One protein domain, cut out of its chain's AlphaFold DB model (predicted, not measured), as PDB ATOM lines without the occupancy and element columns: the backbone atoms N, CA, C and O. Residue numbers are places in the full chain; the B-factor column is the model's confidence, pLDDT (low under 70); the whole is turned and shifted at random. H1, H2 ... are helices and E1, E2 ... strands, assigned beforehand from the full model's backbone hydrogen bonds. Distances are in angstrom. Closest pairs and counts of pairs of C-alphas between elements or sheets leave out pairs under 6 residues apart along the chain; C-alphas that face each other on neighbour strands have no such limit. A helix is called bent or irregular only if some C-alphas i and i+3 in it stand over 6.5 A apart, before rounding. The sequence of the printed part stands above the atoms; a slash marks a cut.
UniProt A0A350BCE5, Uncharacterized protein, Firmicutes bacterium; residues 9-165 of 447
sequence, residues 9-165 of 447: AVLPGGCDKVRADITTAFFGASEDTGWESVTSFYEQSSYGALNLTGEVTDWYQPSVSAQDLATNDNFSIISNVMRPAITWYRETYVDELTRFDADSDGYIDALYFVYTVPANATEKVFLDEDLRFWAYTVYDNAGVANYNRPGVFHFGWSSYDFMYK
ATOM      1  N   ALA A   9     -91.271   0.683 -40.856       89.31
ATOM      2  CA  ALA A   9     -92.637   1.042 -40.482       89.31
ATOM      3  C   ALA A   9     -93.248   0.135 -39.400       89.31
ATOM      4  O   ALA A   9     -94.221   0.544 -38.773       89.31
ATOM      5  N   VAL A  10     -92.704  -1.071 -39.184       85.94
ATOM      6  CA  VAL A  10     -93.177  -1.969 -38.113       85.94
ATOM      7  C   VAL A  10     -92.525  -1.674 -36.760       85.94
ATOM      8  O   VAL A  10     -92.966  -2.192 -35.741       85.94
ATOM      9  N   LEU A  11     -91.480  -0.844 -36.744       90.62
ATOM     10  CA  LEU A  11     -90.695  -0.554 -35.551       90.62
ATOM     11  C   LEU A  11     -91.324   0.564 -34.704       90.62
ATOM     12  O   LEU A  11     -91.756   1.579 -35.264       90.62
ATOM     13  N   PRO A  12     -91.309   0.456 -33.362       88.25
ATOM     14  CA  PRO A  12     -91.794   1.508 -32.477       88.25
ATOM     15  C   PRO A  12     -90.971   2.792 -32.654       88.25
ATOM     16  O   PRO A  12     -89.782   2.849 -32.354       88.25
ATOM     17  N   GLY A  13     -91.611   3.841 -33.178       90.44
ATOM     18  CA  GLY A  13     -90.963   5.121 -33.491       90.44
ATOM     19  C   GLY A  13     -89.971   5.085 -34.664       90.44
ATOM     20  O   GLY A  13     -89.245   6.055 -34.871       90.44
ATOM     21  N   GLY A  14     -89.971   4.011 -35.460       94.81
ATOM     22  CA  GLY A  14     -89.171   3.884 -36.677       94.81
ATOM     23  C   GLY A  14     -87.707   3.481 -36.457       94.81
ATOM     24  O   GLY A  14     -87.227   3.308 -35.339       94.81
ATOM     25  N   CYS A  15     -86.987   3.325 -37.570       95.56
ATOM     26  CA  CYS A  15     -85.609   2.825 -37.598       95.56
ATOM     27  C   CYS A  15     -84.611   3.675 -36.804       95.56
ATOM     28  O   CYS A  15     -83.704   3.108 -36.199       95.56
ATOM     29  N   ASP A  16     -84.766   5.001 -36.794       96.81
ATOM     30  CA  ASP A  16     -83.838   5.884 -36.081       96.81
ATOM     31  C   ASP A  16     -83.970   5.712 -34.566       96.81
ATOM     32  O   ASP A  16     -82.960   5.543 -33.882       96.81
ATOM     33  N   LYS A  17     -85.210   5.666 -34.050       95.38
ATOM     34  CA  LYS A  17     -85.464   5.407 -32.628       95.38
ATOM     35  C   LYS A  17     -84.953   4.029 -32.225       95.38
ATOM     36  O   LYS A  17     -84.171   3.935 -31.293       95.38
ATOM     37  N   VAL A  18     -85.351   2.973 -32.934       96.38
ATOM     38  CA  VAL A  18     -84.952   1.610 -32.549       96.38
ATOM     39  C   VAL A  18     -83.445   1.407 -32.664       96.38
ATOM     40  O   VAL A  18     -82.869   0.709 -31.844       96.38
ATOM     41  N   ARG A  19     -82.761   2.041 -33.623       97.69
ATOM     42  CA  ARG A  19     -81.291   1.998 -33.678       97.69
ATOM     43  C   ARG A  19     -80.646   2.685 -32.471       97.69
ATOM     44  O   ARG A  19     -79.652   2.175 -31.954       97.69
ATOM     45  N   ALA A  20     -81.189   3.822 -32.037       97.56
ATOM     46  CA  ALA A  20     -80.738   4.483 -30.816       97.56
ATOM     47  C   ALA A  20     -80.980   3.589 -29.592       97.56
ATOM     48  O   ALA A  20     -80.055   3.368 -28.821       97.56
ATOM     49  N   ASP A  21     -82.162   2.980 -29.488       97.31
ATOM     50  CA  ASP A  21     -82.496   2.061 -28.399       97.31
ATOM     51  C   ASP A  21     -81.591   0.808 -28.415       97.31
ATOM     52  O   ASP A  21     -81.129   0.399 -27.360       97.31
ATOM     53  N   ILE A  22     -81.225   0.253 -29.583       98.25
ATOM     54  CA  ILE A  22     -80.216  -0.829 -29.692       98.25
ATOM     55  C   ILE A  22     -78.851  -0.355 -29.176       98.25
ATOM     56  O   ILE A  22     -78.147  -1.100 -28.500       98.25
ATOM     57  N   THR A  23     -78.465   0.885 -29.488       98.31
ATOM     58  CA  THR A  23     -77.205   1.460 -28.995       98.31
ATOM     59  C   THR A  23     -77.221   1.555 -27.472       98.31
ATOM     60  O   THR A  23     -76.258   1.141 -26.833       98.31
ATOM     61  N   THR A  24     -78.330   2.011 -26.889       97.81
ATOM     62  CA  THR A  24     -78.533   2.045 -25.436       97.81
ATOM     63  C   THR A  24     -78.570   0.641 -24.826       97.81
ATOM     64  O   THR A  24     -77.921   0.401 -23.814       97.81
ATOM     65  N   ALA A  25     -79.251  -0.315 -25.461       97.69
ATOM     66  CA  ALA A  25     -79.356  -1.694 -24.990       97.69
ATOM     67  C   ALA A  25     -77.989  -2.380 -24.882       97.69
ATOM     68  O   ALA A  25     -77.743  -3.105 -23.924       97.69
ATOM     69  N   PHE A  26     -77.086  -2.154 -25.841       98.38
ATOM     70  CA  PHE A  26     -75.765  -2.785 -25.830       98.38
ATOM     71  C   PHE A  26     -74.710  -1.981 -25.062       98.38
ATOM     72  O   PHE A  26     -73.875  -2.582 -24.386       98.38
ATOM     73  N   PHE A  27     -74.732  -0.648 -25.154       98.12
ATOM     74  CA  PHE A  27     -73.622   0.218 -24.726       98.12
ATOM     75  C   PHE A  27     -74.043   1.408 -23.842       98.12
ATOM     76  O   PHE A  27     -73.209   2.265 -23.551       98.12
ATOM     77  N   GLY A  28     -75.317   1.509 -23.454       96.75
ATOM     78  CA  GLY A  28     -75.821   2.559 -22.562       96.75
ATOM     79  C   GLY A  28     -75.444   2.338 -21.095       96.75
ATOM     80  O   GLY A  28     -74.898   1.294 -20.734       96.75
ATOM     81  N   ALA A  29     -75.753   3.312 -20.239       95.62
ATOM     82  CA  ALA A  29     -75.652   3.135 -18.793       95.62
ATOM     83  C   ALA A  29     -76.867   2.361 -18.249       95.62
ATOM     84  O   ALA A  29     -77.914   2.305 -18.898       95.62
ATOM     85  N   SER A  30     -76.750   1.786 -17.048       93.31
ATOM     86  CA  SER A  30     -77.840   1.046 -16.396       93.31
ATOM     87  C   SER A  30     -79.111   1.900 -16.297       93.31
ATOM     88  O   SER A  30     -80.197   1.448 -16.659       93.31
ATOM     89  N   GLU A  31     -78.966   3.177 -15.915       92.00
ATOM     90  CA  GLU A  31     -80.063   4.144 -15.783       92.00
ATOM     91  C   GLU A  31     -80.767   4.526 -17.095       92.00
ATOM     92  O   GLU A  31     -81.876   5.061 -17.050       92.00
ATOM     93  N   ASP A  32     -80.153   4.254 -18.250       92.19
ATOM     94  CA  ASP A  32     -80.751   4.517 -19.565       92.19
ATOM     95  C   ASP A  32     -81.655   3.359 -20.033       92.19
ATOM     96  O   ASP A  32     -82.334   3.459 -21.059       92.19
ATOM     97  N   THR A  33     -81.659   2.244 -19.297       92.94
ATOM     98  CA  THR A  33     -82.434   1.036 -19.600       92.94
ATOM     99  C   THR A  33     -83.461   0.750 -18.503       92.94
ATOM    100  O   THR A  33     -83.550   1.444 -17.493       92.94
ATOM    101  N   GLY A  34     -84.260  -0.304 -18.678       89.81
ATOM    102  CA  GLY A  34     -85.105  -0.803 -17.601       89.81
ATOM    103  C   GLY A  34     -84.335  -1.540 -16.499       89.81
ATOM    104  O   GLY A  34     -84.942  -1.845 -15.472       89.81
ATOM    105  N   TRP A  35     -83.066  -1.905 -16.707       91.12
ATOM    106  CA  TRP A  35     -82.249  -2.677 -15.766       91.12
ATOM    107  C   TRP A  35     -80.756  -2.412 -15.984       91.12
ATOM    108  O   TRP A  35     -80.191  -1.553 -15.318       91.12
ATOM    109  N   GLU A  36     -80.154  -3.122 -16.933       95.44
ATOM    110  CA  GLU A  36     -78.761  -3.010 -17.338       95.44
ATOM    111  C   GLU A  36     -78.685  -2.950 -18.866       95.44
ATOM    112  O   GLU A  36     -79.526  -3.522 -19.560       95.44
ATOM    113  N   SER A  37     -77.658  -2.306 -19.411       97.81
ATOM    114  CA  SER A  37     -77.227  -2.589 -20.777       97.81
ATOM    115  C   SER A  37     -76.394  -3.874 -20.801       97.81
ATOM    116  O   SER A  37     -75.939  -4.364 -19.767       97.81
ATOM    117  N   VAL A  38     -76.140  -4.423 -21.988       98.25
ATOM    118  CA  VAL A  38     -75.237  -5.575 -22.133       98.25
ATOM    119  C   VAL A  38     -73.848  -5.248 -21.569       98.25
ATOM    120  O   VAL A  38     -73.274  -6.045 -20.831       98.25
ATOM    121  N   THR A  39     -73.319  -4.058 -21.862       97.81
ATOM    122  CA  THR A  39     -72.011  -3.627 -21.351       97.81
ATOM    123  C   THR A  39     -72.024  -3.433 -19.838       97.81
ATOM    124  O   THR A  39     -71.128  -3.951 -19.173       97.81
ATOM    125  N   SER A  40     -73.029  -2.750 -19.279       98.06
ATOM    126  CA  SER A  40     -73.068  -2.491 -17.834       98.06
ATOM    127  C   SER A  40     -73.279  -3.774 -17.025       98.06
ATOM    128  O   SER A  40     -72.605  -3.968 -16.010       98.06
ATOM    129  N   PHE A  41     -74.095  -4.714 -17.525       98.25
ATOM    130  CA  PHE A  41     -74.241  -6.041 -16.926       98.25
ATOM    131  C   PHE A  41     -72.899  -6.772 -16.856       98.25
ATOM    132  O   PHE A  41     -72.504  -7.238 -15.786       98.25
ATOM    133  N   TYR A  42     -72.175  -6.880 -17.977       98.25
ATOM    134  CA  TYR A  42     -70.917  -7.629 -18.012       98.25
ATOM    135  C   TYR A  42     -69.784  -6.923 -17.272       98.25
ATOM    136  O   TYR A  42     -68.976  -7.604 -16.641       98.25
ATOM    137  N   GLU A  43     -69.738  -5.591 -17.267       97.56
ATOM    138  CA  GLU A  43     -68.803  -4.834 -16.432       97.56
ATOM    139  C   GLU A  43     -69.044  -5.133 -14.944       97.56
ATOM    140  O   GLU A  43     -68.107  -5.477 -14.218       97.56
ATOM    141  N   GLN A  44     -70.301  -5.097 -14.491       97.06
ATOM    142  CA  GLN A  44     -70.650  -5.369 -13.096       97.06
ATOM    143  C   GLN A  44     -70.465  -6.848 -12.726       97.06
ATOM    144  O   GLN A  44     -69.866  -7.154 -11.694       97.06
ATOM    145  N   SER A  45     -70.918  -7.774 -13.574       97.75
ATOM    146  CA  SER A  45     -70.832  -9.219 -13.335       97.75
ATOM    147  C   SER A  45     -69.383  -9.717 -13.340       97.75
ATOM    148  O   SER A  45     -69.021 -10.603 -12.562       97.75
ATOM    149  N   SER A  46     -68.527  -9.133 -14.176       98.00
ATOM    150  CA  SER A  46     -67.102  -9.475 -14.234       98.00
ATOM    151  C   SER A  46     -66.242  -8.717 -13.230       98.00
ATOM    152  O   SER A  46     -65.030  -8.939 -13.178       98.00
ATOM    153  N   TYR A  47     -66.834  -7.814 -12.445       96.94
ATOM    154  CA  TYR A  47     -66.114  -6.952 -11.508       96.94
ATOM    155  C   TYR A  47     -65.061  -6.072 -12.198       96.94
ATOM    156  O   TYR A  47     -63.972  -5.836 -11.667       96.94
ATOM    157  N   GLY A  48     -65.381  -5.618 -13.411       96.12
ATOM    158  CA  GLY A  48     -64.504  -4.839 -14.279       96.12
ATOM    159  C   GLY A  48     -63.434  -5.656 -15.010       96.12
ATOM    160  O   GLY A  48     -62.562  -5.063 -15.643       96.12
ATOM    161  N   ALA A  49     -63.454  -6.994 -14.932       96.25
ATOM    162  CA  ALA A  49     -62.513  -7.843 -15.666       96.25
ATOM    163  C   ALA A  49     -62.833  -7.940 -17.170       96.25
ATOM    164  O   ALA A  49     -61.934  -8.207 -17.967       96.25
ATOM    165  N   LEU A  50     -64.090  -7.712 -17.558       95.75
ATOM    166  CA  LEU A  50     -64.554  -7.651 -18.939       95.75
ATOM    167  C   LEU A  50     -65.152  -6.270 -19.214       95.75
ATOM    168  O   LEU A  50     -66.080  -5.843 -18.535       95.75
ATOM    169  N   ASN A  51     -64.629  -5.601 -20.239       93.88
ATOM    170  CA  ASN A  51     -65.189  -4.366 -20.772       93.88
ATOM    171  C   ASN A  51     -65.550  -4.583 -22.240       93.88
ATOM    172  O   ASN A  51     -64.701  -4.998 -23.032       93.88
ATOM    173  N   LEU A  52     -66.800  -4.301 -22.589       94.94
ATOM    174  CA  LEU A  52     -67.323  -4.473 -23.934       94.94
ATOM    175  C   LEU A  52     -67.431  -3.112 -24.610       94.94
ATOM    176  O   LEU A  52     -67.984  -2.162 -24.066       94.94
ATOM    177  N   THR A  53     -66.913  -3.019 -25.828       93.62
ATOM    178  CA  THR A  53     -67.055  -1.826 -26.666       93.62
ATOM    179  C   THR A  53     -67.428  -2.248 -28.070       93.62
ATOM    180  O   THR A  53     -66.977  -3.288 -28.544       93.62
ATOM    181  N   GLY A  54     -68.210  -1.432 -28.762       93.50
ATOM    182  CA  GLY A  54     -68.613  -1.734 -30.122       93.50
ATOM    183  C   GLY A  54     -69.418  -0.607 -30.736       93.50
ATOM    184  O   GLY A  54     -69.489   0.499 -30.200       93.50
ATOM    185  N   GLU A  55     -70.005  -0.892 -31.893       93.25
ATOM    186  CA  GLU A  55     -70.762   0.088 -32.658       93.25
ATOM    187  C   GLU A  55     -72.007  -0.524 -33.283       93.25
ATOM    188  O   GLU A  55     -72.005  -1.663 -33.750       93.25
ATOM    189  N   VAL A  56     -73.064   0.284 -33.347       96.50
ATOM    190  CA  VAL A  56     -74.305  -0.063 -34.035       96.50
ATOM    191  C   VAL A  56     -74.316   0.610 -35.402       96.50
ATOM    192  O   VAL A  56     -74.352   1.838 -35.521       96.50
ATOM    193  N   THR A  57     -74.304  -0.195 -36.457       95.88
ATOM    194  CA  THR A  57     -74.308   0.290 -37.842       95.88
ATOM    195  C   THR A  57     -75.658   0.885 -38.229       95.88
ATOM    196  O   THR A  57     -76.663   0.699 -37.540       95.88
ATOM    197  N   ASP A  58     -75.719   1.549 -39.381       95.75
ATOM    198  CA  ASP A  58     -76.989   1.786 -40.066       95.75
ATOM    199  C   ASP A  58     -77.686   0.462 -40.441       95.75
ATOM    200  O   ASP A  58     -77.104  -0.630 -40.396       95.75
ATOM    201  N   TRP A  59     -78.963   0.550 -40.813       96.62
ATOM    202  CA  TRP A  59     -79.769  -0.613 -41.172       96.62
ATOM    203  C   TRP A  59     -79.328  -1.217 -42.510       96.62
ATOM    204  O   TRP A  59     -79.613  -0.685 -43.580       96.62
ATOM    205  N   TYR A  60     -78.702  -2.388 -42.449       97.06
ATOM    206  CA  TYR A  60     -78.535  -3.269 -43.603       97.06
ATOM    207  C   TYR A  60     -79.870  -3.932 -43.984       97.06
ATOM    208  O   TYR A  60     -80.603  -4.363 -43.091       97.06
ATOM    209  N   GLN A  61     -80.165  -4.054 -45.284       97.50
ATOM    210  CA  GLN A  61     -81.280  -4.848 -45.813       97.50
ATOM    211  C   GLN A  61     -80.731  -5.945 -46.741       97.50
ATOM    212  O   GLN A  61     -80.139  -5.608 -47.771       97.50
ATOM    213  N   PRO A  62     -80.918  -7.241 -46.431       96.75
ATOM    214  CA  PRO A  62     -80.488  -8.316 -47.307       96.75
ATOM    215  C   PRO A  62     -81.371  -8.394 -48.560       96.75
ATOM    216  O   PRO A  62     -82.479  -7.860 -48.612       96.75
ATOM    217  N   SER A  63     -80.882  -9.088 -49.590       96.00
ATOM    218  CA  SER A  63     -81.636  -9.294 -50.836       96.00
ATOM    219  C   SER A  63     -82.783 -10.302 -50.704       96.00
ATOM    220  O   SER A  63     -83.603 -10.408 -51.612       96.00
ATOM    221  N   VAL A  64     -82.797 -11.085 -49.624       95.25
ATOM    222  CA  VAL A  64     -83.809 -12.102 -49.316       95.25
ATOM    223  C   VAL A  64     -84.841 -11.537 -48.334       95.25
ATOM    224  O   VAL A  64     -84.488 -10.743 -47.461       95.25
ATOM    225  N   SER A  65     -86.108 -11.926 -48.483       93.75
ATOM    226  CA  SER A  65     -87.179 -11.544 -47.553       93.75
ATOM    227  C   SER A  65     -87.131 -12.365 -46.257       93.75
ATOM    228  O   SER A  65     -86.529 -13.442 -46.220       93.75
ATOM    229  N   ALA A  66     -87.775 -11.886 -45.189       91.19
ATOM    230  CA  ALA A  66     -87.917 -12.671 -43.964       91.19
ATOM    231  C   ALA A  66     -88.736 -13.948 -44.220       91.19
ATOM    232  O   ALA A  66     -88.370 -15.021 -43.744       91.19
ATOM    233  N   GLN A  67     -89.790 -13.855 -45.039       88.44
ATOM    234  CA  GLN A  67     -90.607 -15.000 -45.446       88.44
ATOM    235  C   GLN A  67     -89.817 -16.081 -46.184       88.44
ATOM    236  O   GLN A  67     -89.983 -17.270 -45.895       88.44
ATOM    237  N   ASP A  68     -88.952 -15.683 -47.113       90.56
ATOM    238  CA  ASP A  68     -88.093 -16.619 -47.834       90.56
ATOM    239  C   ASP A  68     -87.089 -17.285 -46.888       90.56
ATOM    240  O   ASP A  68     -86.902 -18.497 -46.953       90.56
ATOM    241  N   LEU A  69     -86.480 -16.524 -45.971       89.50
ATOM    242  CA  LEU A  69     -85.584 -17.093 -44.960       89.50
ATOM    243  C   LEU A  69     -86.291 -18.082 -44.033       89.50
ATOM    244  O   LEU A  69     -85.677 -19.079 -43.668       89.50
ATOM    245  N   ALA A  70     -87.542 -17.814 -43.662       85.38
ATOM    246  CA  ALA A  70     -88.323 -18.672 -42.780       85.38
ATOM    247  C   ALA A  70     -88.722 -20.004 -43.428       85.38
ATOM    248  O   ALA A  70     -88.630 -21.046 -42.794       85.38
ATOM    249  N   THR A  71     -89.183 -19.964 -44.681       84.06
ATOM    250  CA  THR A  71     -89.931 -21.085 -45.286       84.06
ATOM    251  C   THR A  71     -89.211 -21.817 -46.410       84.06
ATOM    252  O   THR A  71     -89.720 -22.820 -46.909       84.06
ATOM    253  N   ASN A  72     -88.053 -21.328 -46.854       85.50
ATOM    254  CA  ASN A  72     -87.339 -21.910 -47.982       85.50
ATOM    255  C   ASN A  72     -85.915 -22.315 -47.588       85.50
ATOM    256  O   ASN A  72     -85.027 -21.484 -47.412       85.50
ATOM    257  N   ASP A  73     -85.689 -23.627 -47.540       85.62
ATOM    258  CA  ASP A  73     -84.415 -24.259 -47.167       85.62
ATOM    259  C   ASP A  73     -83.242 -23.934 -48.100       85.62
ATOM    260  O   ASP A  73     -82.088 -24.195 -47.766       85.62
ATOM    261  N   ASN A  74     -83.502 -23.339 -49.270       89.75
ATOM    262  CA  ASN A  74     -82.434 -22.852 -50.145       89.75
ATOM    263  C   ASN A  74     -81.782 -21.563 -49.626       89.75
ATOM    264  O   ASN A  74     -80.729 -21.171 -50.136       89.75
ATOM    265  N   PHE A  75     -82.395 -20.892 -48.648       89.56
ATOM    266  CA  PHE A  75     -81.849 -19.699 -48.020       89.56
ATOM    267  C   PHE A  75     -81.342 -20.008 -46.615       89.56
ATOM    268  O   PHE A  75     -81.986 -20.695 -45.828       89.56
ATOM    269  N   SER A  76     -80.171 -19.463 -46.293       90.69
ATOM    270  CA  SER A  76     -79.551 -19.583 -44.976       90.69
ATOM    271  C   SER A  76     -79.139 -18.215 -44.457       90.69
ATOM    272  O   SER A  76     -78.683 -17.355 -45.216       90.69
ATOM    273  N   ILE A  77     -79.214 -18.036 -43.141       92.00
ATOM    274  CA  ILE A  77     -78.789 -16.795 -42.487       92.00
ATOM    275  C   ILE A  77     -77.291 -16.548 -42.733       92.00
ATOM    276  O   ILE A  77     -76.893 -15.437 -43.066       92.00
ATOM    277  N   ILE A  78     -76.456 -17.589 -42.724       93.62
ATOM    278  CA  ILE A  78     -75.019 -17.457 -43.016       93.62
ATOM    279  C   ILE A  78     -74.772 -16.928 -44.440       93.62
ATOM    280  O   ILE A  78     -74.083 -15.921 -44.624       93.62
ATOM    281  N   SER A  79     -75.316 -17.600 -45.461       93.81
ATOM    282  CA  SER A  79     -74.943 -17.320 -46.858       93.81
ATOM    283  C   SER A  79     -75.704 -16.150 -47.468       93.81
ATOM    284  O   SER A  79     -75.172 -15.479 -48.351       93.81
ATOM    285  N   ASN A  80     -76.936 -15.901 -47.022       95.75
ATOM    286  CA  ASN A  80     -77.821 -14.898 -47.617       95.75
ATOM    287  C   ASN A  80     -77.949 -13.628 -46.773       95.75
ATOM    288  O   ASN A  80     -78.408 -12.612 -47.292       95.75
ATOM    289  N   VAL A  81     -77.516 -13.665 -45.508       95.44
ATOM    290  CA  VAL A  81     -77.587 -12.515 -44.603       95.44
ATOM    291  C   VAL A  81     -76.210 -12.114 -44.092       95.44
ATOM    292  O   VAL A  81     -75.720 -11.061 -44.493       95.44
ATOM    293  N   MET A  82     -75.564 -12.938 -43.265       95.44
ATOM    294  CA  MET A  82     -74.342 -12.563 -42.548       95.44
ATOM    295  C   MET A  82     -73.186 -12.226 -43.500       95.44
ATOM    296  O   MET A  82     -72.639 -11.124 -43.438       95.44
ATOM    297  N   ARG A  83     -72.834 -13.118 -44.439       93.88
ATOM    298  CA  ARG A  83     -71.711 -12.870 -45.369       93.88
ATOM    299  C   ARG A  83     -71.961 -11.660 -46.289       93.88
ATOM    300  O   ARG A  83     -71.048 -10.841 -46.452       93.88
ATOM    301  N   PRO A  84     -73.167 -11.489 -46.867       95.75
ATOM    302  CA  PRO A  84     -73.534 -10.254 -47.553       95.75
ATOM    303  C   PRO A  84     -73.485  -9.001 -46.666       95.75
ATOM    304  O   PRO A  84     -72.989  -7.979 -47.127       95.75
ATOM    305  N   ALA A  85     -73.902  -9.072 -45.397       95.44
ATOM    306  CA  ALA A  85     -73.844  -7.938 -44.470       95.44
ATOM    307  C   ALA A  85     -72.404  -7.474 -44.212       95.44
ATOM    308  O   ALA A  85     -72.128  -6.279 -44.221       95.44
ATOM    309  N   ILE A  86     -71.461  -8.407 -44.062       93.31
ATOM    310  CA  ILE A  86     -70.034  -8.074 -43.934       93.31
ATOM    311  C   ILE A  86     -69.481  -7.449 -45.216       93.31
ATOM    312  O   ILE A  86     -68.645  -6.547 -45.163       93.31
ATOM    313  N   THR A  87     -69.945  -7.906 -46.381       93.00
ATOM    314  CA  THR A  87     -69.583  -7.284 -47.663       93.00
ATOM    315  C   THR A  87     -70.114  -5.853 -47.730       93.00
ATOM    316  O   THR A  87     -69.337  -4.935 -47.977       93.00
ATOM    317  N   TRP A  88     -71.391  -5.654 -47.399       95.19
ATOM    318  CA  TRP A  88     -72.023  -4.338 -47.317       95.19
ATOM    319  C   TRP A  88     -71.304  -3.401 -46.340       95.19
ATOM    320  O   TRP A  88     -71.053  -2.248 -46.685       95.19
ATOM    321  N   TYR A  89     -70.923  -3.887 -45.155       93.69
ATOM    322  CA  TYR A  89     -70.195  -3.090 -44.167       93.69
ATOM    323  C   TYR A  89     -68.891  -2.550 -44.761       93.69
ATOM    324  O   TYR A  89     -68.643  -1.349 -44.727       93.69
ATOM    325  N   ARG A  90     -68.097  -3.425 -45.389       90.38
ATOM    326  CA  ARG A  90     -66.809  -3.074 -46.014       90.38
ATOM    327  C   ARG A  90     -66.945  -2.102 -47.189       90.38
ATOM    328  O   ARG A  90     -65.987  -1.414 -47.519       90.38
ATOM    329  N   GLU A  91     -68.090  -2.100 -47.863       92.00
ATOM    330  CA  GLU A  91     -68.381  -1.176 -48.966       92.00
ATOM    331  C   GLU A  91     -68.920   0.174 -48.471       92.00
ATOM    332  O   GLU A  91     -68.735   1.190 -49.140       92.00
ATOM    333  N   THR A  92     -69.578   0.186 -47.310       92.50
ATOM    334  CA  THR A  92     -70.267   1.360 -46.754       92.50
ATOM    335  C   THR A  92     -69.363   2.180 -45.841       92.50
ATOM    336  O   THR A  92     -69.357   3.410 -45.914       92.50
ATOM    337  N   TYR A  93     -68.588   1.513 -44.991       88.88
ATOM    338  CA  TYR A  93     -67.710   2.147 -44.019       88.88
ATOM    339  C   TYR A  93     -66.265   2.041 -44.504       88.88
ATOM    340  O   TYR A  93     -65.789   0.967 -44.857       88.88
ATOM    341  N   VAL A  94     -65.541   3.164 -44.479       76.75
ATOM    342  CA  VAL A  94     -64.082   3.221 -44.738       76.75
ATOM    343  C   VAL A  94     -63.284   2.633 -43.557       76.75
ATOM    344  O   VAL A  94     -62.063   2.724 -43.504       76.75
ATOM    345  N   ASP A  95     -63.987   2.047 -42.593       67.44
ATOM    346  CA  ASP A  95     -63.457   1.548 -41.342       67.44
ATOM    347  C   ASP A  95     -62.945   0.107 -41.464       67.44
ATOM    348  O   ASP A  95     -63.510  -0.734 -42.173       67.44
ATOM    349  N   GLU A  96     -61.845  -0.171 -40.773       79.62
ATOM    350  CA  GLU A  96     -61.188  -1.467 -40.818       79.62
ATOM    351  C   GLU A  96     -61.738  -2.363 -39.709       79.62
ATOM    352  O   GLU A  96     -61.533  -2.122 -38.522       79.62
ATOM    353  N   LEU A  97     -62.372  -3.470 -40.104       89.19
ATOM    354  CA  LEU A  97     -62.843  -4.508 -39.178       89.19
ATOM    355  C   LEU A  97     -61.729  -5.099 -38.288       89.19
ATOM    356  O   LEU A  97     -62.038  -5.799 -37.334       89.19
ATOM    357  N   THR A  98     -60.454  -4.817 -38.580       91.69
ATOM    358  CA  THR A  98     -59.277  -5.190 -37.773       91.69
ATOM    359  C   THR A  98     -59.326  -4.652 -36.348       91.69
ATOM    360  O   THR A  98     -58.741  -5.256 -35.460       91.69
ATOM    361  N   ARG A  99     -60.045  -3.555 -36.083       91.81
ATOM    362  CA  ARG A  99     -60.211  -3.050 -34.708       91.81
ATOM    363  C   ARG A  99     -61.123  -3.911 -33.828       91.81
ATOM    364  O   ARG A  99     -61.150  -3.695 -32.623       91.81
ATOM    365  N   PHE A 100     -61.886  -4.819 -34.435       93.44
ATOM    366  CA  PHE A 100     -62.753  -5.776 -33.747       93.44
ATOM    367  C   PHE A 100     -62.127  -7.177 -33.677       93.44
ATOM    368  O   PHE A 100     -62.854  -8.138 -33.480       93.44
ATOM    369  N   ASP A 101     -60.823  -7.286 -33.929       94.31
ATOM    370  CA  ASP A 101     -60.006  -8.500 -33.813       94.31
ATOM    371  C   ASP A 101     -58.958  -8.228 -32.721       94.31
ATOM    372  O   ASP A 101     -57.785  -7.943 -32.995       94.31
ATOM    373  N   ALA A 102     -59.420  -8.124 -31.470       92.81
ATOM    374  CA  ALA A 102     -58.617  -7.603 -30.366       92.81
ATOM    375  C   ALA A 102     -57.466  -8.542 -29.980       92.81
ATOM    376  O   ALA A 102     -56.430  -8.075 -29.492       92.81
ATOM    377  N   ASP A 103     -57.622  -9.847 -30.212       93.56
ATOM    378  CA  ASP A 103     -56.581 -10.849 -29.975       93.56
ATOM    379  C   ASP A 103     -55.724 -11.157 -31.221       93.56
ATOM    380  O   ASP A 103     -54.700 -11.843 -31.112       93.56
ATOM    381  N   SER A 104     -56.057 -10.545 -32.365       95.19
ATOM    382  CA  SER A 104     -55.346 -10.679 -33.637       95.19
ATOM    383  C   SER A 104     -55.309 -12.118 -34.155       95.19
ATOM    384  O   SER A 104     -54.296 -12.535 -34.734       95.19
ATOM    385  N   ASP A 105     -56.376 -12.890 -33.954       95.19
ATOM    386  CA  ASP A 105     -56.516 -14.250 -34.473       95.19
ATOM    387  C   ASP A 105     -57.024 -14.296 -35.931       95.19
ATOM    388  O   ASP A 105     -56.929 -15.333 -36.605       95.19
ATOM    389  N   GLY A 106     -57.439 -13.145 -36.470       95.12
ATOM    390  CA  GLY A 106     -57.935 -12.983 -37.830       95.12
ATOM    391  C   GLY A 106     -59.454 -13.107 -37.959       95.12
ATOM    392  O   GLY A 106     -59.944 -13.164 -39.098       95.12
ATOM    393  N   TYR A 107     -60.200 -13.159 -36.859       95.38
ATOM    394  CA  TYR A 107     -61.658 -13.111 -36.824       95.38
ATOM    395  C   TYR A 107     -62.164 -11.849 -36.123       95.38
ATOM    396  O   TYR A 107     -61.466 -11.194 -35.370       95.38
ATOM    397  N   ILE A 108     -63.397 -11.463 -36.440       94.69
ATOM    398  CA  ILE A 108     -64.134 -10.469 -35.662       94.69
ATOM    399  C   ILE A 108     -64.550 -11.148 -34.352       94.69
ATOM    400  O   ILE A 108     -65.249 -12.163 -34.414       94.69
ATOM    401  N   ASP A 109     -64.168 -10.566 -33.215       93.31
ATOM    402  CA  ASP A 109     -64.393 -11.096 -31.864       93.31
ATOM    403  C   ASP A 109     -65.882 -11.363 -31.606       93.31
ATOM    404  O   ASP A 109     -66.275 -12.430 -31.135       93.31
ATOM    405  N   ALA A 110     -66.734 -10.388 -31.944       93.06
ATOM    406  CA  ALA A 110     -68.177 -10.495 -31.788       93.06
ATOM    407  C   ALA A 110     -68.940  -9.743 -32.887       93.06
ATOM    408  O   ALA A 110     -68.740  -8.551 -33.121       93.06
ATOM    409  N   LEU A 111     -69.877 -10.439 -33.534       95.38
ATOM    410  CA  LEU A 111     -70.845  -9.866 -34.464       95.38
ATOM    411  C   LEU A 111     -72.261 -10.184 -33.984       95.38
ATOM    412  O   LEU A 111     -72.604 -11.349 -33.815       95.38
ATOM    413  N   TYR A 112     -73.111  -9.173 -33.822       97.50
ATOM    414  CA  TYR A 112     -74.486  -9.371 -33.363       97.50
ATOM    415  C   TYR A 112     -75.489  -8.740 -34.331       97.50
ATOM    416  O   TYR A 112     -75.437  -7.545 -34.620       97.50
ATOM    417  N   PHE A 113     -76.429  -9.538 -34.836       97.12
ATOM    418  CA  PHE A 113     -77.514  -9.066 -35.687       97.12
ATOM    419  C   PHE A 113     -78.788  -8.862 -34.875       97.12
ATOM    420  O   PHE A 113     -79.410  -9.826 -34.434       97.12
ATOM    421  N   VAL A 114     -79.227  -7.605 -34.774       97.25
ATOM    422  CA  VAL A 114     -80.582  -7.261 -34.321       97.25
ATOM    423  C   VAL A 114     -81.467  -6.988 -35.537       97.25
ATOM    424  O   VAL A 114     -81.112  -6.151 -36.376       97.25
ATOM    425  N   TYR A 115     -82.593  -7.692 -35.684       95.44
ATOM    426  CA  TYR A 115     -83.477  -7.592 -36.859       95.44
ATOM    427  C   TYR A 115     -84.901  -7.115 -36.552       95.44
ATOM    428  O   TYR A 115     -85.330  -7.120 -35.409       95.44
ATOM    429  N   THR A 116     -85.635  -6.703 -37.593       94.06
ATOM    430  CA  THR A 116     -86.968  -6.064 -37.517       94.06
ATOM    431  C   THR A 116     -88.178  -7.005 -37.499       94.06
ATOM    432  O   THR A 116     -89.304  -6.537 -37.359       94.06
ATOM    433  N   VAL A 117     -87.993  -8.313 -37.679       91.25
ATOM    434  CA  VAL A 117     -89.062  -9.314 -37.496       91.25
ATOM    435  C   VAL A 117     -89.357  -9.445 -35.994       91.25
ATOM    436  O   VAL A 117     -88.415  -9.732 -35.257       91.25
ATOM    437  N   PRO A 118     -90.597  -9.230 -35.513       86.88
ATOM    438  CA  PRO A 118     -90.936  -9.374 -34.093       86.88
ATOM    439  C   PRO A 118     -90.733 -10.804 -33.578       86.88
ATOM    440  O   PRO A 118     -90.943 -11.755 -34.327       86.88
ATOM    441  N   ALA A 119     -90.367 -10.958 -32.302       77.94
ATOM    442  CA  ALA A 119     -90.116 -12.269 -31.697       77.94
ATOM    443  C   ALA A 119     -91.410 -13.082 -31.528       77.94
ATOM    444  O   ALA A 119     -91.392 -14.301 -31.635       77.94
ATOM    445  N   ASN A 120     -92.541 -12.404 -31.307       61.12
ATOM    446  CA  ASN A 120     -93.869 -13.016 -31.245       61.12
ATOM    447  C   ASN A 120     -94.660 -12.729 -32.527       61.12
ATOM    448  O   ASN A 120     -95.775 -12.212 -32.473       61.12
ATOM    449  N   ALA A 121     -94.118 -13.045 -33.707       51.44
ATOM    450  CA  ALA A 121     -94.856 -12.938 -34.971       51.44
ATOM    451  C   ALA A 121     -95.982 -14.001 -35.096       51.44
ATOM    452  O   ALA A 121     -96.172 -14.614 -36.143       51.44
ATOM    453  N   THR A 122     -96.762 -14.222 -34.034       41.12
ATOM    454  CA  THR A 122     -97.860 -15.193 -33.937       41.12
ATOM    455  C   THR A 122     -99.096 -14.807 -34.754       41.12
ATOM    456  O   THR A 122     -99.952 -15.656 -34.988       41.12
ATOM    457  N   GLU A 123     -99.179 -13.589 -35.300       43.19
ATOM    458  CA  GLU A 123    -100.238 -13.224 -36.260       43.19
ATOM    459  C   GLU A 123     -99.959 -13.692 -37.703       43.19
ATOM    460  O   GLU A 123    -100.836 -13.612 -38.568       43.19
ATOM    461  N   LYS A 124     -98.774 -14.255 -37.981       45.91
ATOM    462  CA  LYS A 124     -98.493 -14.994 -39.219       45.91
ATOM    463  C   LYS A 124     -97.815 -16.318 -38.885       45.91
ATOM    464  O   LYS A 124     -96.595 -16.421 -38.900       45.91
ATOM    465  N   VAL A 125     -98.645 -17.340 -38.686       44.03
ATOM    466  CA  VAL A 125     -98.341 -18.759 -38.383       44.03
ATOM    467  C   VAL A 125     -97.296 -19.428 -39.316       44.03
ATOM    468  O   VAL A 125     -96.939 -20.574 -39.109       44.03
ATOM    469  N   PHE A 126     -96.746 -18.733 -40.315       48.06
ATOM    470  CA  PHE A 126     -95.852 -19.291 -41.335       48.06
ATOM    471  C   PHE A 126     -94.365 -18.915 -41.204       48.06
ATOM    472  O   PHE A 126     -93.596 -19.329 -42.065       48.06
ATOM    473  N   LEU A 127     -93.935 -18.115 -40.217       52.28
ATOM    474  CA  LEU A 127     -92.527 -17.674 -40.138       52.28
ATOM    475  C   LEU A 127     -91.633 -18.451 -39.161       52.28
ATOM    476  O   LEU A 127     -90.416 -18.379 -39.305       52.28
ATOM    477  N   ASP A 128     -92.196 -19.178 -38.195       53.12
ATOM    478  CA  ASP A 128     -91.421 -19.622 -37.025       53.12
ATOM    479  C   ASP A 128     -91.607 -21.100 -36.648       53.12
ATOM    480  O   ASP A 128     -91.233 -21.504 -35.554       53.12
ATOM    481  N   GLU A 129     -92.143 -21.940 -37.548       52.03
ATOM    482  CA  GLU A 129     -92.229 -23.396 -37.301       52.03
ATOM    483  C   GLU A 129     -90.841 -24.023 -37.035       52.03
ATOM    484  O   GLU A 129     -90.730 -24.959 -36.248       52.03
ATOM    485  N   ASP A 130     -89.786 -23.449 -37.628       59.09
ATOM    486  CA  ASP A 130     -88.381 -23.851 -37.465       59.09
ATOM    487  C   ASP A 130     -87.596 -22.977 -36.459       59.09
ATOM    488  O   ASP A 130     -86.373 -23.098 -36.372       59.09
ATOM    489  N   LEU A 131     -88.248 -22.047 -35.742       70.94
ATOM    490  CA  LEU A 131     -87.602 -21.112 -34.800       70.94
ATOM    491  C   LEU A 131     -86.458 -20.260 -35.407       70.94
ATOM    492  O   LEU A 131     -85.553 -19.811 -34.702       70.94
ATOM    493  N   ARG A 132     -86.465 -20.007 -36.728       80.31
ATOM    494  CA  ARG A 132     -85.377 -19.274 -37.424       80.31
ATOM    495  C   ARG A 132     -85.243 -17.816 -36.991       80.31
ATOM    496  O   ARG A 132     -84.195 -17.207 -37.211       80.31
ATOM    497  N   PHE A 133     -86.299 -17.243 -36.422       86.25
ATOM    498  CA  PHE A 133     -86.315 -15.884 -35.884       86.25
ATOM    499  C   PHE A 133     -86.458 -15.880 -34.353       86.25
ATOM    500  O   PHE A 133     -86.834 -14.854 -33.774       86.25
ATOM    501  N   TRP A 134     -86.099 -16.988 -33.702       85.56
ATOM    502  CA  TRP A 134     -85.775 -17.011 -32.281       85.56
ATOM    503  C   TRP A 134     -84.353 -16.483 -32.029       85.56
ATOM    504  O   TRP A 134     -83.545 -16.394 -32.956       85.56
ATOM    505  N   ALA A 135     -84.056 -16.101 -30.786       90.19
ATOM    506  CA  ALA A 135     -82.713 -15.685 -30.400       90.19
ATOM    507  C   ALA A 135     -81.765 -16.892 -30.332       90.19
ATOM    508  O   ALA A 135     -82.161 -17.954 -29.856       90.19
ATOM    509  N   TYR A 136     -80.557 -16.751 -30.879       91.00
ATOM    510  CA  TYR A 136     -79.498 -17.750 -30.748       91.00
ATOM    511  C   TYR A 136     -78.133 -17.168 -31.142       91.00
ATOM    512  O   TYR A 136     -78.034 -16.129 -31.812       91.00
ATOM    513  N   THR A 137     -77.071 -17.923 -30.860       93.75
ATOM    514  CA  THR A 137     -75.752 -17.727 -31.471       93.75
ATOM    515  C   THR A 137     -75.318 -18.924 -32.316       93.75
ATOM    516  O   THR A 137     -75.737 -20.061 -32.092       93.75
ATOM    517  N   VAL A 138     -74.503 -18.687 -33.348       91.69
ATOM    518  CA  VAL A 138     -74.082 -19.745 -34.279       91.69
ATOM    519  C   VAL A 138     -72.693 -19.504 -34.863       91.69
ATOM    520  O   VAL A 138     -72.271 -18.368 -35.085       91.69
ATOM    521  N   TYR A 139     -72.001 -20.602 -35.169       91.12
ATOM    522  CA  TYR A 139     -70.687 -20.589 -35.803       91.12
ATOM    523  C   TYR A 139     -70.772 -20.705 -37.335       91.12
ATOM    524  O   TYR A 139     -71.370 -21.649 -37.861       91.12
ATOM    525  N   ASP A 140     -70.097 -19.816 -38.071       91.75
ATOM    526  CA  ASP A 140     -69.744 -20.053 -39.475       91.75
ATOM    527  C   ASP A 140     -68.479 -20.918 -39.531       91.75
ATOM    528  O   ASP A 140     -67.357 -20.428 -39.635       91.75
ATOM    529  N   ASN A 141     -68.664 -22.239 -39.504       85.75
ATOM    530  CA  ASN A 141     -67.565 -23.210 -39.580       85.75
ATOM    531  C   ASN A 141     -66.739 -23.135 -40.883       85.75
ATOM    532  O   ASN A 141     -65.708 -23.797 -40.990       85.75
ATOM    533  N   ALA A 142     -67.195 -22.377 -41.886       88.06
ATOM    534  CA  ALA A 142     -66.458 -22.107 -43.118       88.06
ATOM    535  C   ALA A 142     -65.845 -20.691 -43.154       88.06
ATOM    536  O   ALA A 142     -65.284 -20.300 -44.182       88.06
ATOM    537  N   GLY A 143     -65.937 -19.934 -42.056       86.31
ATOM    538  CA  GLY A 143     -65.211 -18.688 -41.848       86.31
ATOM    539  C   GLY A 143     -63.700 -18.899 -41.963       86.31
ATOM    540  O   GLY A 143     -63.172 -19.958 -41.622       86.31
ATOM    541  N   VAL A 144     -62.994 -17.897 -42.488       90.19
ATOM    542  CA  VAL A 144     -61.544 -17.961 -42.721       90.19
ATOM    543  C   VAL A 144     -60.866 -16.805 -42.004       90.19
ATOM    544  O   VAL A 144     -61.180 -15.648 -42.292       90.19
ATOM    545  N   ALA A 145     -59.913 -17.129 -41.128       93.75
ATOM    546  CA  ALA A 145     -59.058 -16.158 -40.455       93.75
ATOM    547  C   ALA A 145     -58.304 -15.292 -41.472       93.75
ATOM    548  O   ALA A 145     -57.702 -15.801 -42.428       93.75
ATOM    549  N   ASN A 146     -58.313 -13.976 -41.270       93.12
ATOM    550  CA  ASN A 146     -57.568 -13.039 -42.096       93.12
ATOM    551  C   ASN A 146     -57.201 -11.764 -41.329       93.12
ATOM    552  O   ASN A 146     -58.008 -10.851 -41.211       93.12
ATOM    553  N   TYR A 147     -55.931 -11.652 -40.955       92.62
ATOM    554  CA  TYR A 147     -55.381 -10.546 -40.161       92.62
ATOM    555  C   TYR A 147     -55.557  -9.133 -40.743       92.62
ATOM    556  O   TYR A 147     -55.433  -8.156 -40.021       92.62
ATOM    557  N   ASN A 148     -55.800  -8.990 -42.052       90.31
ATOM    558  CA  ASN A 148     -56.027  -7.674 -42.669       90.31
ATOM    559  C   ASN A 148     -57.504  -7.424 -42.983       90.31
ATOM    560  O   ASN A 148     -57.898  -6.310 -43.319       90.31
ATOM    561  N   ARG A 149     -58.317  -8.483 -42.999       90.12
ATOM    562  CA  ARG A 149     -59.738  -8.437 -43.352       90.12
ATOM    563  C   ARG A 149     -60.486  -9.485 -42.530       90.12
ATOM    564  O   ARG A 149     -60.952 -10.451 -43.150       90.12
ATOM    565  N   PRO A 150     -60.600  -9.306 -41.201       93.12
ATOM    566  CA  PRO A 150     -61.060 -10.360 -40.312       93.12
ATOM    567  C   PRO A 150     -62.331 -11.045 -40.801       93.12
ATOM    568  O   PRO A 150     -63.242 -10.409 -41.358       93.12
ATOM    569  N   GLY A 151     -62.328 -12.371 -40.695       91.94
ATOM    570  CA  GLY A 151     -63.474 -13.213 -41.016       91.94
ATOM    571  C   GLY A 151     -64.530 -13.151 -39.915       91.94
ATOM    572  O   GLY A 151     -64.300 -12.598 -38.851       91.94
ATOM    573  N   VAL A 152     -65.687 -13.760 -40.149       92.25
ATOM    574  CA  VAL A 152     -66.661 -14.020 -39.078       92.25
ATOM    575  C   VAL A 152     -66.576 -15.494 -38.738       92.25
ATOM    576  O   VAL A 152     -66.629 -16.323 -39.648       92.25
ATOM    577  N   PHE A 153     -66.453 -15.805 -37.452       90.88
ATOM    578  CA  PHE A 153     -66.518 -17.178 -36.958       90.88
ATOM    579  C   PHE A 153     -67.771 -17.426 -36.124       90.88
ATOM    580  O   PHE A 153     -68.410 -18.454 -36.306       90.88
ATOM    581  N   HIS A 154     -68.168 -16.475 -35.279       91.75
ATOM    582  CA  HIS A 154     -69.319 -16.576 -34.382       91.75
ATOM    583  C   HIS A 154     -70.181 -15.322 -34.515       91.75
ATOM    584  O   HIS A 154     -69.654 -14.213 -34.619       91.75
ATOM    585  N   PHE A 155     -71.502 -15.482 -34.571       95.19
ATOM    586  CA  PHE A 155     -72.416 -14.348 -34.502       95.19
ATOM    587  C   PHE A 155     -73.694 -14.664 -33.727       95.19
ATOM    588  O   PHE A 155     -74.122 -15.817 -33.648       95.19
ATOM    589  N   GLY A 156     -74.304 -13.607 -33.200       95.94
ATOM    590  CA  GLY A 156     -75.585 -13.610 -32.502       95.94
ATOM    591  C   GLY A 156     -76.705 -13.116 -33.406       95.94
ATOM    592  O   GLY A 156     -76.482 -12.321 -34.328       95.94
ATOM    593  N   TRP A 157     -77.913 -13.597 -33.160       94.50
ATOM    594  CA  TRP A 157     -79.095 -13.328 -33.964       94.50
ATOM    595  C   TRP A 157     -80.289 -13.137 -33.042       94.50
ATOM    596  O   TRP A 157     -80.641 -14.051 -32.304       94.50
ATOM    597  N   SER A 158     -80.911 -11.956 -33.044       94.25
ATOM    598  CA  SER A 158     -82.103 -11.716 -32.220       94.25
ATOM    599  C   SER A 158     -83.014 -10.622 -32.765       94.25
ATOM    600  O   SER A 158     -82.594  -9.692 -33.456       94.25
ATOM    601  N   SER A 159     -84.293 -10.718 -32.415       94.12
ATOM    602  CA  SER A 159     -85.284  -9.700 -32.744       94.12
ATOM    603  C   SER A 159     -85.061  -8.423 -31.933       94.12
ATOM    604  O   SER A 159     -84.723  -8.481 -30.753       94.12
ATOM    605  N   TYR A 160     -85.339  -7.265 -32.535       93.69
ATOM    606  CA  TYR A 160     -85.453  -5.995 -31.810       93.69
ATOM    607  C   TYR A 160     -86.515  -6.048 -30.699       93.69
ATOM    608  O   TYR A 160     -86.424  -5.323 -29.715       93.69
ATOM    609  N   ASP A 161     -87.531  -6.894 -30.876       90.69
ATOM    610  CA  ASP A 161     -88.727  -6.964 -30.041       90.69
ATOM    611  C   ASP A 161     -88.422  -7.469 -28.627       90.69
ATOM    612  O   ASP A 161     -89.133  -7.132 -27.686       90.69
ATOM    613  N   PHE A 162     -87.311  -8.192 -28.440       90.00
ATOM    614  CA  PHE A 162     -86.810  -8.555 -27.111       90.00
ATOM    615  C   PHE A 162     -86.513  -7.335 -26.222       90.00
ATOM    616  O   PHE A 162     -86.521  -7.482 -25.010       90.00
ATOM    617  N   MET A 163     -86.335  -6.131 -26.790       92.25
ATOM    618  CA  MET A 163     -86.220  -4.899 -25.995       92.25
ATOM    619  C   MET A 163     -87.525  -4.448 -25.347       92.25
ATOM    620  O   MET A 163     -87.476  -3.667 -24.405       92.25
ATOM    621  N   TYR A 164     -88.679  -4.856 -25.881       88.44
ATOM    622  CA  TYR A 164     -89.960  -4.217 -25.556       88.44
ATOM    623  C   TYR A 164     -91.081  -5.195 -25.205       88.44
ATOM    624  O   TYR A 164     -92.107  -4.771 -24.676       88.44
ATOM    625  N   LYS A 165     -90.937  -6.478 -25.547       81.00
ATOM    626  CA  LYS A 165     -92.016  -7.467 -25.423       81.00
ATOM    627  C   LYS A 165     -92.251  -7.954 -23.992       81.00
ATOM    628  O   LYS A 165     -93.317  -8.498 -23.709       81.00
TER     629      LYS A 165
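What this domain is: This is residues 9 to 165 of the 447 residues of an uncharacterized protein of Firmicutes bacterium (UniProt A0A350BCE5). A small three-stranded sheet, E1, E3 and E2, sits in the middle, between the helix H4, which crosses one of its faces, and a row of two helices end to end, H1 and H2, on the side of E1. Long loops make up much of the rest; H3 and H5 are short helices off the sheet, and H6 follows directly on E3. The printed part has 157 residues, under half of them in six named helices and three named strands, in the order H1 H2 H3 H4 H5 E1 E2 E3 H6: class mixed, helices and strands. The sheet, in the order E1 E3 E2, is mixed. The whole is compact, with a radius of gyration of the C-alphas of 16.3 A and spans of 43 by 39 by 26 A.

Where its parts are: H1, residues 14 to 27, starts with C-alpha 14 at (-89.171, 3.884, -36.677) and is 20.0 A long. H2 is residues 38 to 45 and H3 residues 66 to 71. H4, residues 77 to 92, is 20.5 A long, from C-alpha 77 at (-78.789, -16.795, -42.487), and is only just irregular: C-alphas 80 and 83 are 6.8 A apart. H5 is residues 97 to 100. E1 is residues 111 to 115, 13.1 A, E2 residues 136 to 139, and E3 residues 154 to 159, 17.5 A. H6, residues 160 to 163, ends with C-alpha 163 at (-86.220, -4.899, -25.995).

How they stand to each other: E1 and E3 are parallel, with N 113 and O 156 2.8 A apart, within hydrogen-bond range. E2 and E3 form an antiparallel hairpin, with N 138 and O 155 2.9 A apart, within hydrogen-bond range. H4 on one face of this sheet makes two layers, a helix over a sheet; its height is 11.1 A, and it runs across the strands, at 74 degrees to E1 on the local plane. H6 only grazes the sheet with residues 160 to 162. H1 touches H2 with residues 25 to 27 alone, the closest C-alphas being those of Phe 26 and Val 38, 4.7 A, at a shallow tilt of 18 degrees, the same way. H1 and H6 only just touch, with 3 pairs of C-alphas within 8 A, the closest those of Ala 25 and Met 163, 7.6 A. H3 is close to H4 but not clearly touching, the closest C-alphas being those of Leu 69 and Ile 77, 7.2 A. H5 is not on the sheet and is only just apart from H4, at 8.0 A. Every O i to N i+4 pair is within hydrogen-bond range in H1, H2 and H3, and 9 of 12 are in H4; H5 and H6 are too short for such a pair.

The domain as a whole: The two C-alphas farthest apart, those of Glu 123 and Tyr 147, are 45.1 A apart. The printed part has no cut. The links H2 to H3, E1 to E2 and E2 to E3 are long. Mean pLDDT of the printed part is 89.6; residue 95 and residues 120 to 130 are under 70.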